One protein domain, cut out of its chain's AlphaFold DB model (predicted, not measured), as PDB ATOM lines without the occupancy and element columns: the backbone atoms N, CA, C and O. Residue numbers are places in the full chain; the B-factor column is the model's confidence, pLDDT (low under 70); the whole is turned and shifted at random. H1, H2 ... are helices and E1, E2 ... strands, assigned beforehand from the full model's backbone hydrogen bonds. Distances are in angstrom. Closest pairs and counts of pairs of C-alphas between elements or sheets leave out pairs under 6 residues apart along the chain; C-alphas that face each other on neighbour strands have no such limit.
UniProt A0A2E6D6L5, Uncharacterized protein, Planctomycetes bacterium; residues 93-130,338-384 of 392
ATOM      1  N   ASP A  93     138.150 146.238 180.609       70.50
ATOM      2  CA  ASP A  93     138.285 145.319 181.742       70.50
ATOM      3  C   ASP A  93     139.540 144.437 181.545       70.50
ATOM      4  O   ASP A  93     139.458 143.321 181.010       70.50
ATOM      5  N   PRO A  94     140.754 144.953 181.839       65.56
ATOM      6  CA  PRO A  94     141.991 144.194 181.692       65.56
ATOM      7  C   PRO A  94     142.051 143.008 182.659       65.56
ATOM      8  O   PRO A  94     142.686 142.012 182.321       65.56
ATOM      9  N   GLY A  95     141.367 143.079 183.808       77.00
ATOM     10  CA  GLY A  95     141.294 141.988 184.781       77.00
ATOM     11  C   GLY A  95     140.592 140.761 184.205       77.00
ATOM     12  O   GLY A  95     141.135 139.655 184.264       77.00
ATOM     13  N   ARG A  96     139.451 140.962 183.536       85.31
ATOM     14  CA  ARG A  96     138.706 139.877 182.883       85.31
ATOM     15  C   ARG A  96     139.485 139.186 181.774       85.31
ATOM     16  O   ARG A  96     139.579 137.958 181.751       85.31
ATOM     17  N   ARG A  97     140.096 139.963 180.875       85.56
ATOM     18  CA  ARG A  97     140.931 139.407 179.793       85.56
ATOM     19  C   ARG A  97     142.172 138.694 180.324       85.56
ATOM     20  O   ARG A  97     142.539 137.659 179.772       85.56
ATOM     21  N   ALA A  98     142.793 139.214 181.382       87.12
ATOM     22  CA  ALA A  98     143.935 138.567 182.017       87.12
ATOM     23  C   ALA A  98     143.546 137.219 182.644       87.12
ATOM     24  O   ALA A  98     144.207 136.221 182.368       87.12
ATOM     25  N   ALA A  99     142.447 137.162 183.407       91.25
ATOM     26  CA  ALA A  99     141.977 135.928 184.038       91.25
ATOM     27  C   ALA A  99     141.625 134.844 183.006       91.25
ATOM     28  O   ALA A  99     142.102 133.712 183.106       91.25
ATOM     29  N   LEU A 100     140.851 135.202 181.973       93.69
ATOM     30  CA  LEU A 100     140.516 134.289 180.877       93.69
ATOM     31  C   LEU A 100     141.766 133.796 180.150       93.69
ATOM     32  O   LEU A 100     141.924 132.593 179.936       93.69
ATOM     33  N   GLY A 101     142.667 134.716 179.796       92.50
ATOM     34  CA  GLY A 101     143.918 134.394 179.119       92.50
ATOM     35  C   GLY A 101     144.788 133.444 179.939       92.50
ATOM     36  O   GLY A 101     145.316 132.482 179.390       92.50
ATOM     37  N   GLN A 102     144.875 133.657 181.251       93.62
ATOM     38  CA  GLN A 102     145.656 132.824 182.161       93.62
ATOM     39  C   GLN A 102     145.097 131.401 182.266       93.62
ATOM     40  O   GLN A 102     145.839 130.443 182.051       93.62
ATOM     41  N   VAL A 103     143.798 131.239 182.546       95.69
ATOM     42  CA  VAL A 103     143.166 129.909 182.654       95.69
ATOM     43  C   VAL A 103     143.263 129.161 181.321       95.69
ATOM     44  O   VAL A 103     143.646 127.993 181.288       95.69
ATOM     45  N   THR A 104     142.991 129.854 180.213       96.44
ATOM     46  CA  THR A 104     143.101 129.290 178.861       96.44
ATOM     47  C   THR A 104     144.532 128.854 178.556       96.44
ATOM     48  O   THR A 104     144.742 127.768 178.017       96.44
ATOM     49  N   SER A 105     145.526 129.675 178.909       94.75
ATOM     50  CA  SER A 105     146.939 129.349 178.717       94.75
ATOM     51  C   SER A 105     147.328 128.107 179.510       94.75
ATOM     52  O   SER A 105     147.910 127.199 178.935       94.75
ATOM     53  N   LEU A 106     146.947 128.015 180.788       95.12
ATOM     54  CA  LEU A 106     147.276 126.869 181.644       95.12
ATOM     55  C   LEU A 106     146.632 125.564 181.151       95.12
ATOM     56  O   LEU A 106     147.293 124.525 181.136       95.12
ATOM     57  N   LEU A 107     145.380 125.617 180.682       96.25
ATOM     58  CA  LEU A 107     144.713 124.475 180.046       96.25
ATOM     59  C   LEU A 107     145.421 124.051 178.752       96.25
ATOM     60  O   LEU A 107     145.638 122.859 178.535       96.25
ATOM     61  N   ARG A 108     145.829 125.011 177.911       95.50
ATOM     62  CA  ARG A 108     146.590 124.728 176.685       95.50
ATOM     63  C   ARG A 108     147.973 124.165 176.988       95.50
ATOM     64  O   ARG A 108     148.388 123.226 176.317       95.50
ATOM     65  N   THR A 109     148.667 124.676 178.004       93.25
ATOM     66  CA  THR A 109     149.950 124.123 178.452       93.25
ATOM     67  C   THR A 109     149.785 122.672 178.882       93.25
ATOM     68  O   THR A 109     150.568 121.828 178.455       93.25
ATOM     69  N   ALA A 110     148.751 122.351 179.666       93.06
ATOM     70  CA  ALA A 110     148.478 120.980 180.090       93.06
ATOM     71  C   ALA A 110     148.214 120.050 178.899       93.06
ATOM     72  O   ALA A 110     148.845 119.001 178.793       93.06
ATOM     73  N   HIS A 111     147.344 120.461 177.972       93.88
ATOM     74  CA  HIS A 111     147.071 119.725 176.736       93.88
ATOM     75  C   HIS A 111     148.353 119.471 175.928       93.88
ATOM     76  O   HIS A 111     148.667 118.328 175.597       93.88
ATOM     77  N   ASN A 112     149.133 120.522 175.667       92.69
ATOM     78  CA  ASN A 112     150.376 120.424 174.902       92.69
ATOM     79  C   ASN A 112     151.410 119.540 175.606       92.69
ATOM     80  O   ASN A 112     152.107 118.778 174.947       92.69
ATOM     81  N   THR A 113     151.490 119.617 176.936       90.38
ATOM     82  CA  THR A 113     152.378 118.772 177.745       90.38
ATOM     83  C   THR A 113     151.982 117.308 177.630       90.38
ATOM     84  O   THR A 113     152.856 116.465 177.450       90.38
ATOM     85  N   ALA A 114     150.679 117.006 177.666       90.31
ATOM     86  CA  ALA A 114     150.204 115.638 177.529       90.31
ATOM     87  C   ALA A 114     150.617 115.025 176.184       90.31
ATOM     88  O   ALA A 114     151.174 113.931 176.148       90.31
ATOM     89  N   VAL A 115     150.422 115.783 175.099       90.88
ATOM     90  CA  VAL A 115     150.822 115.383 173.741       90.88
ATOM     91  C   VAL A 115     152.340 115.246 173.624       90.88
ATOM     92  O   VAL A 115     152.826 114.251 173.095       90.88
ATOM     93  N   ALA A 116     153.096 116.233 174.110       88.56
ATOM     94  CA  ALA A 116     154.548 116.282 173.953       88.56
ATOM     95  C   ALA A 116     155.268 115.171 174.727       88.56
ATOM     96  O   ALA A 116     156.271 114.648 174.249       88.56
ATOM     97  N   LEU A 117     154.767 114.820 175.913       85.06
ATOM     98  CA  LEU A 117     155.354 113.788 176.770       85.06
ATOM     99  C   LEU A 117     154.720 112.407 176.567       85.06
ATOM    100  O   LEU A 117     155.156 111.449 177.203       85.06
ATOM    101  N   GLY A 118     153.684 112.300 175.724       82.69
ATOM    102  CA  GLY A 118     152.938 111.058 175.521       82.69
ATOM    103  C   GLY A 118     152.364 110.499 176.825       82.69
ATOM    104  O   GLY A 118     152.278 109.285 177.001       82.69
ATOM    105  N   ALA A 119     151.997 111.372 177.763       85.12
ATOM    106  CA  ALA A 119     151.620 111.008 179.123       85.12
ATOM    107  C   ALA A 119     150.469 111.889 179.629       85.12
ATOM    108  O   ALA A 119     150.253 112.977 179.105       85.12
ATOM    109  N   PRO A 120     149.678 111.444 180.620       88.50
ATOM    110  CA  PRO A 120     148.571 112.245 181.125       88.50
ATOM    111  C   PRO A 120     149.015 113.598 181.696       88.50
ATOM    112  O   PRO A 120     150.081 113.723 182.301       88.50
ATOM    113  N   ALA A 121     148.150 114.601 181.567       91.38
ATOM    114  CA  ALA A 121     148.311 115.889 182.232       91.38
ATOM    115  C   ALA A 121     147.008 116.301 182.912       91.38
ATOM    116  O   ALA A 121     145.917 115.874 182.537       91.38
ATOM    117  N   ARG A 122     147.105 117.159 183.918       90.75
ATOM    118  CA  ARG A 122     145.957 117.624 184.687       90.75
ATOM    119  C   ARG A 122     146.066 119.101 184.986       90.75
ATOM    120  O   ARG A 122     147.133 119.581 185.332       90.75
ATOM    121  N   VAL A 123     144.927 119.779 184.986       93.69
ATOM    122  CA  VAL A 123     144.762 121.096 185.599       93.69
ATOM    123  C   VAL A 123     143.808 120.974 186.776       93.69
ATOM    124  O   VAL A 123     142.663 120.574 186.604       93.69
ATOM    125  N   THR A 124     144.271 121.285 187.980       92.06
ATOM    126  CA  THR A 124     143.435 121.425 189.177       92.06
ATOM    127  C   THR A 124     142.930 122.857 189.276       92.06
ATOM    128  O   THR A 124     143.699 123.791 189.074       92.06
ATOM    129  N   LEU A 125     141.650 123.003 189.619       94.00
ATOM    130  CA  LEU A 125     140.968 124.285 189.768       94.00
ATOM    131  C   LEU A 125     140.391 124.363 191.188       94.00
ATOM    132  O   LEU A 125     139.381 123.721 191.495       94.00
ATOM    133  N   ASP A 126     141.051 125.102 192.081       92.19
ATOM    134  CA  ASP A 126     140.575 125.285 193.451       92.19
ATOM    135  C   ASP A 126     139.616 126.474 193.532       92.19
ATOM    136  O   ASP A 126     139.999 127.641 193.496       92.19
ATOM    137  N   ARG A 127     138.330 126.157 193.691       93.56
ATOM    138  CA  ARG A 127     137.254 127.150 193.790       93.56
ATOM    139  C   ARG A 127     137.308 128.005 195.056       93.56
ATOM    140  O   ARG A 127     136.650 129.032 195.089       93.56
ATOM    141  N   LYS A 128     138.007 127.572 196.110       89.94
ATOM    142  CA  LYS A 128     138.084 128.320 197.376       89.94
ATOM    143  C   LYS A 128     139.207 129.343 197.367       89.94
ATOM    144  O   LYS A 128     139.068 130.400 197.967       89.94
ATOM    145  N   THR A 129     140.332 128.980 196.767       91.44
ATOM    146  CA  THR A 129     141.556 129.789 196.784       91.44
ATOM    147  C   THR A 129     141.790 130.518 195.463       91.44
ATOM    148  O   THR A 129     142.621 131.419 195.410       91.44
ATOM    149  N   GLY A 130     141.085 130.129 194.395       91.69
ATOM    150  CA  GLY A 130     141.352 130.595 193.036       91.69
ATOM    151  C   GLY A 130     142.650 130.024 192.459       91.69
ATOM    152  O   GLY A 130     143.098 130.477 191.406       91.69
ATOM    153  N   LEU A 338     143.906 133.026 190.301       92.75
ATOM    154  CA  LEU A 338     142.957 133.980 189.739       92.75
ATOM    155  C   LEU A 338     143.199 135.394 190.308       92.75
ATOM    156  O   LEU A 338     143.553 135.538 191.481       92.75
ATOM    157  N   PRO A 339     143.021 136.454 189.498       90.25
ATOM    158  CA  PRO A 339     143.058 137.825 189.993       90.25
ATOM    159  C   PRO A 339     141.996 138.085 191.068       90.25
ATOM    160  O   PRO A 339     140.961 137.424 191.117       90.25
ATOM    161  N   LEU A 340     142.228 139.102 191.900       86.12
ATOM    162  CA  LEU A 340     141.275 139.504 192.935       86.12
ATOM    163  C   LEU A 340     139.909 139.864 192.320       86.12
ATOM    164  O   LEU A 340     139.854 140.629 191.358       86.12
ATOM    165  N   GLY A 341     138.821 139.356 192.905       86.50
ATOM    166  CA  GLY A 341     137.455 139.601 192.425       86.50
ATOM    167  C   GLY A 341     137.015 138.702 191.264       86.50
ATOM    168  O   GLY A 341     135.964 138.959 190.682       86.50
ATOM    169  N   VAL A 342     137.806 137.676 190.929       91.75
ATOM    170  CA  VAL A 342     137.443 136.630 189.969       91.75
ATOM    171  C   VAL A 342     137.404 135.290 190.682       91.75
ATOM    172  O   VAL A 342     138.410 134.862 191.245       91.75
ATOM    173  N   ASP A 343     136.272 134.603 190.593       93.94
ATOM    174  CA  ASP A 343     136.070 133.302 191.221       93.94
ATOM    175  C   ASP A 343     135.716 132.233 190.187       93.94
ATOM    176  O   ASP A 343     135.166 132.502 189.118       93.94
ATOM    177  N   PHE A 344     135.996 130.974 190.506       96.19
ATOM    178  CA  PHE A 344     135.448 129.871 189.726       96.19
ATOM    179  C   PHE A 344     133.963 129.686 190.033       96.19
ATOM    180  O   PHE A 344     133.551 129.634 191.194       96.19
ATOM    181  N   THR A 345     133.154 129.475 188.995       95.44
ATOM    182  CA  THR A 345     131.728 129.188 189.185       95.44
ATOM    183  C   THR A 345     131.502 127.869 189.933       95.44
ATOM    184  O   THR A 345     132.322 126.946 189.922       95.44
ATOM    185  N   SER A 346     130.312 127.711 190.518       92.19
ATOM    186  CA  SER A 346     129.910 126.469 191.191       92.19
ATOM    187  C   SER A 346     129.834 125.249 190.260       92.19
ATOM    188  O   SER A 346     129.900 124.118 190.746       92.19
ATOM    189  N   LYS A 347     129.730 125.460 188.940       92.44
ATOM    190  CA  LYS A 347     129.702 124.397 187.923       92.44
ATOM    191  C   LYS A 347     131.092 123.982 187.438       92.44
ATOM    192  O   LYS A 347     131.211 122.909 186.854       92.44
ATOM    193  N   THR A 348     132.119 124.791 187.695       95.00
ATOM    194  CA  THR A 348     133.498 124.480 187.309       95.00
ATOM    195  C   THR A 348     133.952 123.185 187.991       95.00
ATOM    196  O   THR A 348     133.834 123.075 189.221       95.00
ATOM    197  N   PRO A 349     134.455 122.191 187.235       93.88
ATOM    198  CA  PRO A 349     134.929 120.950 187.826       93.88
ATOM    199  C   PRO A 349     136.217 121.173 188.632       93.88
ATOM    200  O   PRO A 349     136.975 122.102 188.357       93.88
ATOM    201  N   PRO A 350     136.508 120.306 189.617       91.38
ATOM    202  CA  PRO A 350     137.707 120.428 190.453       91.38
ATOM    203  C   PRO A 350     139.014 120.110 189.708       91.38
ATOM    204  O   PRO A 350     140.102 120.378 190.234       91.38
ATOM    205  N   SER A 351     138.920 119.490 188.531       92.50
ATOM    206  CA  SER A 351     140.043 119.209 187.645       92.50
ATOM    207  C   SER A 351     139.598 119.066 186.187       92.50
ATOM    208  O   SER A 351     138.458 118.702 185.899       92.50
ATOM    209  N   VAL A 352     140.535 119.313 185.274       94.88
ATOM    210  CA  VAL A 352     140.485 118.935 183.858       94.88
ATOM    211  C   VAL A 352     141.633 117.958 183.623       94.88
ATOM    212  O   VAL A 352     142.769 118.263 183.973       94.88
ATOM    213  N   GLU A 353     141.347 116.767 183.102       92.38
ATOM    214  CA  GLU A 353     142.327 115.682 182.943       92.38
ATOM    215  C   GLU A 353     142.445 115.332 181.467       92.38
ATOM    216  O   GLU A 353     141.439 115.104 180.799       92.38
ATOM    217  N   PHE A 354     143.679 115.318 180.980       93.06
ATOM    218  CA  PHE A 354     144.046 115.005 179.612       93.06
ATOM    219  C   PHE A 354     144.758 113.654 179.576       93.06
ATOM    220  O   PHE A 354     145.630 113.377 180.402       93.06
ATOM    221  N   MET A 355     144.407 112.819 178.602       90.38
ATOM    222  CA  MET A 355     145.140 111.589 178.302       90.38
ATOM    223  C   MET A 355     146.413 111.894 177.498       90.38
ATOM    224  O   MET A 355     146.561 112.982 176.951       90.38
ATOM    225  N   ALA A 356     147.301 110.908 177.355       85.62
ATOM    226  CA  ALA A 356     148.558 111.012 176.597       85.62
ATOM    227  C   ALA A 356     148.417 111.577 175.166       85.62
ATOM    228  O   ALA A 356     149.324 112.218 174.654       85.62
ATOM    229  N   GLY A 357     147.273 111.364 174.510       87.00
ATOM    230  CA  GLY A 357     146.987 111.919 173.180       87.00
ATOM    231  C   GLY A 357     146.478 113.365 173.180       87.00
ATOM    232  O   GLY A 357     146.020 113.838 172.145       87.00
ATOM    233  N   GLY A 358     146.455 114.043 174.330       90.12
ATOM    234  CA  GLY A 358     145.918 115.396 174.490       90.12
ATOM    235  C   GLY A 358     144.395 115.478 174.598       90.12
ATOM    236  O   GLY A 358     143.887 116.507 175.027       90.12
ATOM    237  N   GLY A 359     143.651 114.418 174.267       94.00
ATOM    238  CA  GLY A 359     142.202 114.354 174.489       94.00
ATOM    239  C   GLY A 359     141.824 114.462 175.968       94.00
ATOM    240  O   GLY A 359     142.654 114.213 176.842       94.00
ATOM    241  N   LEU A 360     140.568 114.802 176.266       95.00
ATOM    242  CA  LEU A 360     140.069 114.679 177.637       95.00
ATOM    243  C   LEU A 360     140.059 113.206 178.050       95.00
ATOM    244  O   LEU A 360     139.634 112.352 177.275       95.00
ATOM    245  N   ASP A 361     140.510 112.913 179.269       89.69
ATOM    246  CA  ASP A 361     140.492 111.557 179.810       89.69
ATOM    247  C   ASP A 361     139.030 111.092 179.979       89.69
ATOM    248  O   ASP A 361     138.323 111.622 180.845       89.69
ATOM    249  N   PRO A 362     138.554 110.105 179.195       86.81
ATOM    250  CA  PRO A 362     137.154 109.686 179.211       86.81
ATOM    251  C   PRO A 362     136.767 108.944 180.495       86.81
ATOM    252  O   PRO A 362     135.579 108.789 180.774       86.81
ATOM    253  N   THR A 363     137.743 108.495 181.293       80.94
ATOM    254  CA  THR A 363     137.488 107.882 182.607       80.94
ATOM    255  C   THR A 363     137.053 108.918 183.644       80.94
ATOM    256  O   THR A 363     136.418 108.572 184.641       80.94
ATOM    257  N   VAL A 364     137.356 110.196 183.389       84.94
ATOM    258  CA  VAL A 364     137.008 111.336 184.245       84.94
ATOM    259  C   VAL A 364     135.941 112.211 183.582       84.94
ATOM    260  O   VAL A 364     134.974 112.612 184.230       84.94
ATOM    261  N   HIS A 365     136.079 112.468 182.279       91.75
ATOM    262  CA  HIS A 365     135.279 113.424 181.516       91.75
ATOM    263  C   HIS A 365     134.541 112.738 180.362       91.75
ATOM    264  O   HIS A 365     135.053 112.602 179.256       91.75
ATOM    265  N   LEU A 366     133.281 112.355 180.589       88.81
ATOM    266  CA  LEU A 366     132.429 111.739 179.554       88.81
ATOM    267  C   LEU A 366     131.908 112.734 178.500       88.81
ATOM    268  O   LEU A 366     131.274 112.342 177.520       88.81
ATOM    269  N   ARG A 367     132.079 114.035 178.742       93.88
ATOM    270  CA  ARG A 367     131.555 115.141 177.934       93.88
ATOM    271  C   ARG A 367     132.569 116.288 177.929       93.88
ATOM    272  O   ARG A 367     133.425 116.316 178.812       93.88
ATOM    273  N   PRO A 368     132.459 117.241 176.981       96.06
ATOM    274  CA  PRO A 368     133.214 118.485 177.046       96.06
ATOM    275  C   PRO A 368     133.114 119.139 178.424       96.06
ATOM    276  O   PRO A 368     132.049 119.126 179.045       96.06
ATOM    277  N   VAL A 369     134.221 119.715 178.868       97.25
ATOM    278  CA  VAL A 369     134.341 120.373 180.165       97.25
ATOM    279  C   VAL A 369     134.140 121.873 179.997       97.25
ATOM    280  O   VAL A 369     134.689 122.481 179.083       97.25
ATOM    281  N   GLU A 370     133.362 122.469 180.894       97.06
ATOM    282  CA  GLU A 370     133.135 123.911 180.960       97.06
ATOM    283  C   GLU A 370     133.763 124.461 182.245       97.06
ATOM    284  O   GLU A 370     133.395 124.071 183.355       97.06
ATOM    285  N   VAL A 371     134.730 125.363 182.089       97.19
ATOM    286  CA  VAL A 371     135.384 126.087 183.181       97.19
ATOM    287  C   VAL A 371     134.798 127.491 183.221       97.19
ATOM    288  O   VAL A 371     135.104 128.326 182.374       97.19
ATOM    289  N   GLY A 372     133.922 127.738 184.192       96.12
ATOM    290  CA  GLY A 372     133.276 129.033 184.376       96.12
ATOM    291  C   GLY A 372     134.071 129.954 185.298       96.12
ATOM    292  O   GLY A 372     134.489 129.523 186.380       96.12
ATOM    293  N   LEU A 373     134.203 131.219 184.907       95.69
ATOM    294  CA  LEU A 373     134.738 132.316 185.714       95.69
ATOM    295  C   LEU A 373     133.630 133.333 186.004       95.69
ATOM    296  O   LEU A 373     132.949 133.781 185.082       95.69
ATOM    297  N   ASP A 374     133.456 133.675 187.273       93.50
ATOM    298  CA  ASP A 374     132.539 134.696 187.768       93.50
ATOM    299  C   ASP A 374     133.327 135.974 188.079       93.50
ATOM    300  O   ASP A 374     134.293 135.945 188.843       93.50
ATOM    301  N   PHE A 375     132.927 137.083 187.459       90.38
ATOM    302  CA  PHE A 375     133.530 138.408 187.631       90.38
ATOM    303  C   PHE A 375     132.663 139.331 188.504       90.38
ATOM    304  O   PHE A 375     132.793 140.556 188.442       90.38
ATOM    305  N   GLY A 376     131.712 138.774 189.263       84.12
ATOM    306  CA  GLY A 376     130.761 139.534 190.068       84.12
ATOM    307  C   GLY A 376     129.817 140.353 189.187       84.12
ATOM    308  O   GLY A 376     129.006 139.808 188.439       84.12
ATOM    309  N   GLU A 377     129.930 141.684 189.237       73.00
ATOM    310  CA  GLU A 377     129.101 142.586 188.420       73.00
ATOM    311  C   GLU A 377     129.385 142.476 186.907       73.00
ATOM    312  O   GLU A 377     128.566 142.894 186.090       73.00
ATOM    313  N   GLY A 378     130.517 141.872 186.517       67.38
ATOM    314  CA  GLY A 378     130.907 141.663 185.118       67.38
ATOM    315  C   GLY A 378     130.220 140.481 184.418       67.38
ATOM    316  O   GLY A 378     130.330 140.354 183.195       67.38
ATOM    317  N   GLY A 379     129.503 139.630 185.156       85.81
ATOM    318  CA  GLY A 379     128.876 138.413 184.636       85.81
ATOM    319  C   GLY A 379     129.820 137.208 184.580       85.81
ATOM    320  O   GLY A 379     130.915 137.225 185.138       85.81
ATOM    321  N   VAL A 380     129.366 136.143 183.916       92.19
ATOM    322  CA  VAL A 380     130.063 134.849 183.850       92.19
ATOM    323  C   VAL A 380     130.619 134.615 182.452       92.19
ATOM    324  O   VAL A 380     129.912 134.818 181.466       92.19
ATOM    325  N   GLU A 381     131.854 134.127 182.376       93.94
ATOM    326  CA  GLU A 381     132.477 133.637 181.142       93.94
ATOM    327  C   GLU A 381     132.783 132.151 181.252       93.94
ATOM    328  O   GLU A 381     133.033 131.637 182.345       93.94
ATOM    329  N   ILE A 382     132.777 131.458 180.116       95.38
ATOM    330  CA  ILE A 382     132.993 130.013 180.056       95.38
ATOM    331  C   ILE A 382     134.130 129.725 179.087       95.38
ATOM    332  O   ILE A 382     134.060 130.101 177.922       95.38
ATOM    333  N   ILE A 383     135.139 129.009 179.575       97.25
ATOM    334  CA  ILE A 383     136.175 128.385 178.753       97.25
ATOM    335  C   ILE A 383     135.767 126.934 178.540       97.25
ATOM    336  O   ILE A 383     135.477 126.218 179.506       97.25
ATOM    337  N   ARG A 384     135.739 126.481 177.289       97.19
ATOM    338  CA  ARG A 384     135.315 125.124 176.949       97.19
ATOM    339  C   ARG A 384     136.509 124.281 176.537       97.19
ATOM    340  O   ARG A 384     137.297 124.667 175.685       97.19
TER     341      ARG A 384
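This is residues 93 to 130 and 338 to 384 of the 392 residues of an uncharacterized protein of Planctomycetes bacterium (UniProt A0A2E6D6L5). Two small two-stranded sheets, the hairpin E3-E4 and the pair E1-E2, sit along one long helix, H1, which runs most of the length of an elongated body. E3-E4 sits by residues 96 to 107 and E1-E2 by residues 103 to 115, while long loops join and extend the strands. The printed part has 85 residues, with one named helix and four named strands in the order H1 E1 E2 E3 E4, each sheet antiparallel; the class is mixed, helices and strands. It is compact, with a radius of gyration of the C-alphas of 13.2 A and spans of 40 by 23 by 20 A.

Start at E3, residues 369 to 374, and E4, residues 380 to 384, an antiparallel hairpin at 157 degrees; N 371 and O 383 are within hydrogen-bond range at 2.8 A. Residues 343 to 344 pair antiparallel with residues 373 to 374 of E3. Next look at E1, residues 121 to 125, and E2, residues 351 to 354, antiparallel at 166 degrees, with N 123 and O 352 at 2.8 A. The closest C-alphas of E2 and E3 are Val 352 and Val 369, 7.3 A; E1 and E4 are apart. In H1, residues 94 to 117, every O i to N i+4 pair is within hydrogen-bond range. Its closest C-alphas to E1 are Ala 114 and Ala 121, 5.1 A, and to E4 Thr 104 and Ile 383, 7.0 A.

Find C-alpha 94 at (141.991, 144.194, 181.692); from there H1 runs 33.6 A to C-alpha 117. E1 spans 13.5 A, E2 9.9 A and E3 16.3 A. E4 spans 13.0 A and ends at C-alpha 384, (135.315, 125.124, 176.949).

The farthest C-alphas, Gly 118 and Glu 377, are 41.6 A apart. Residues 131 to 337 are not printed; C-alphas 130 and 338 are 5.0 A apart across the cut. E2 to E3 is a long link. Residues 94 and 378 have pLDDT under 70.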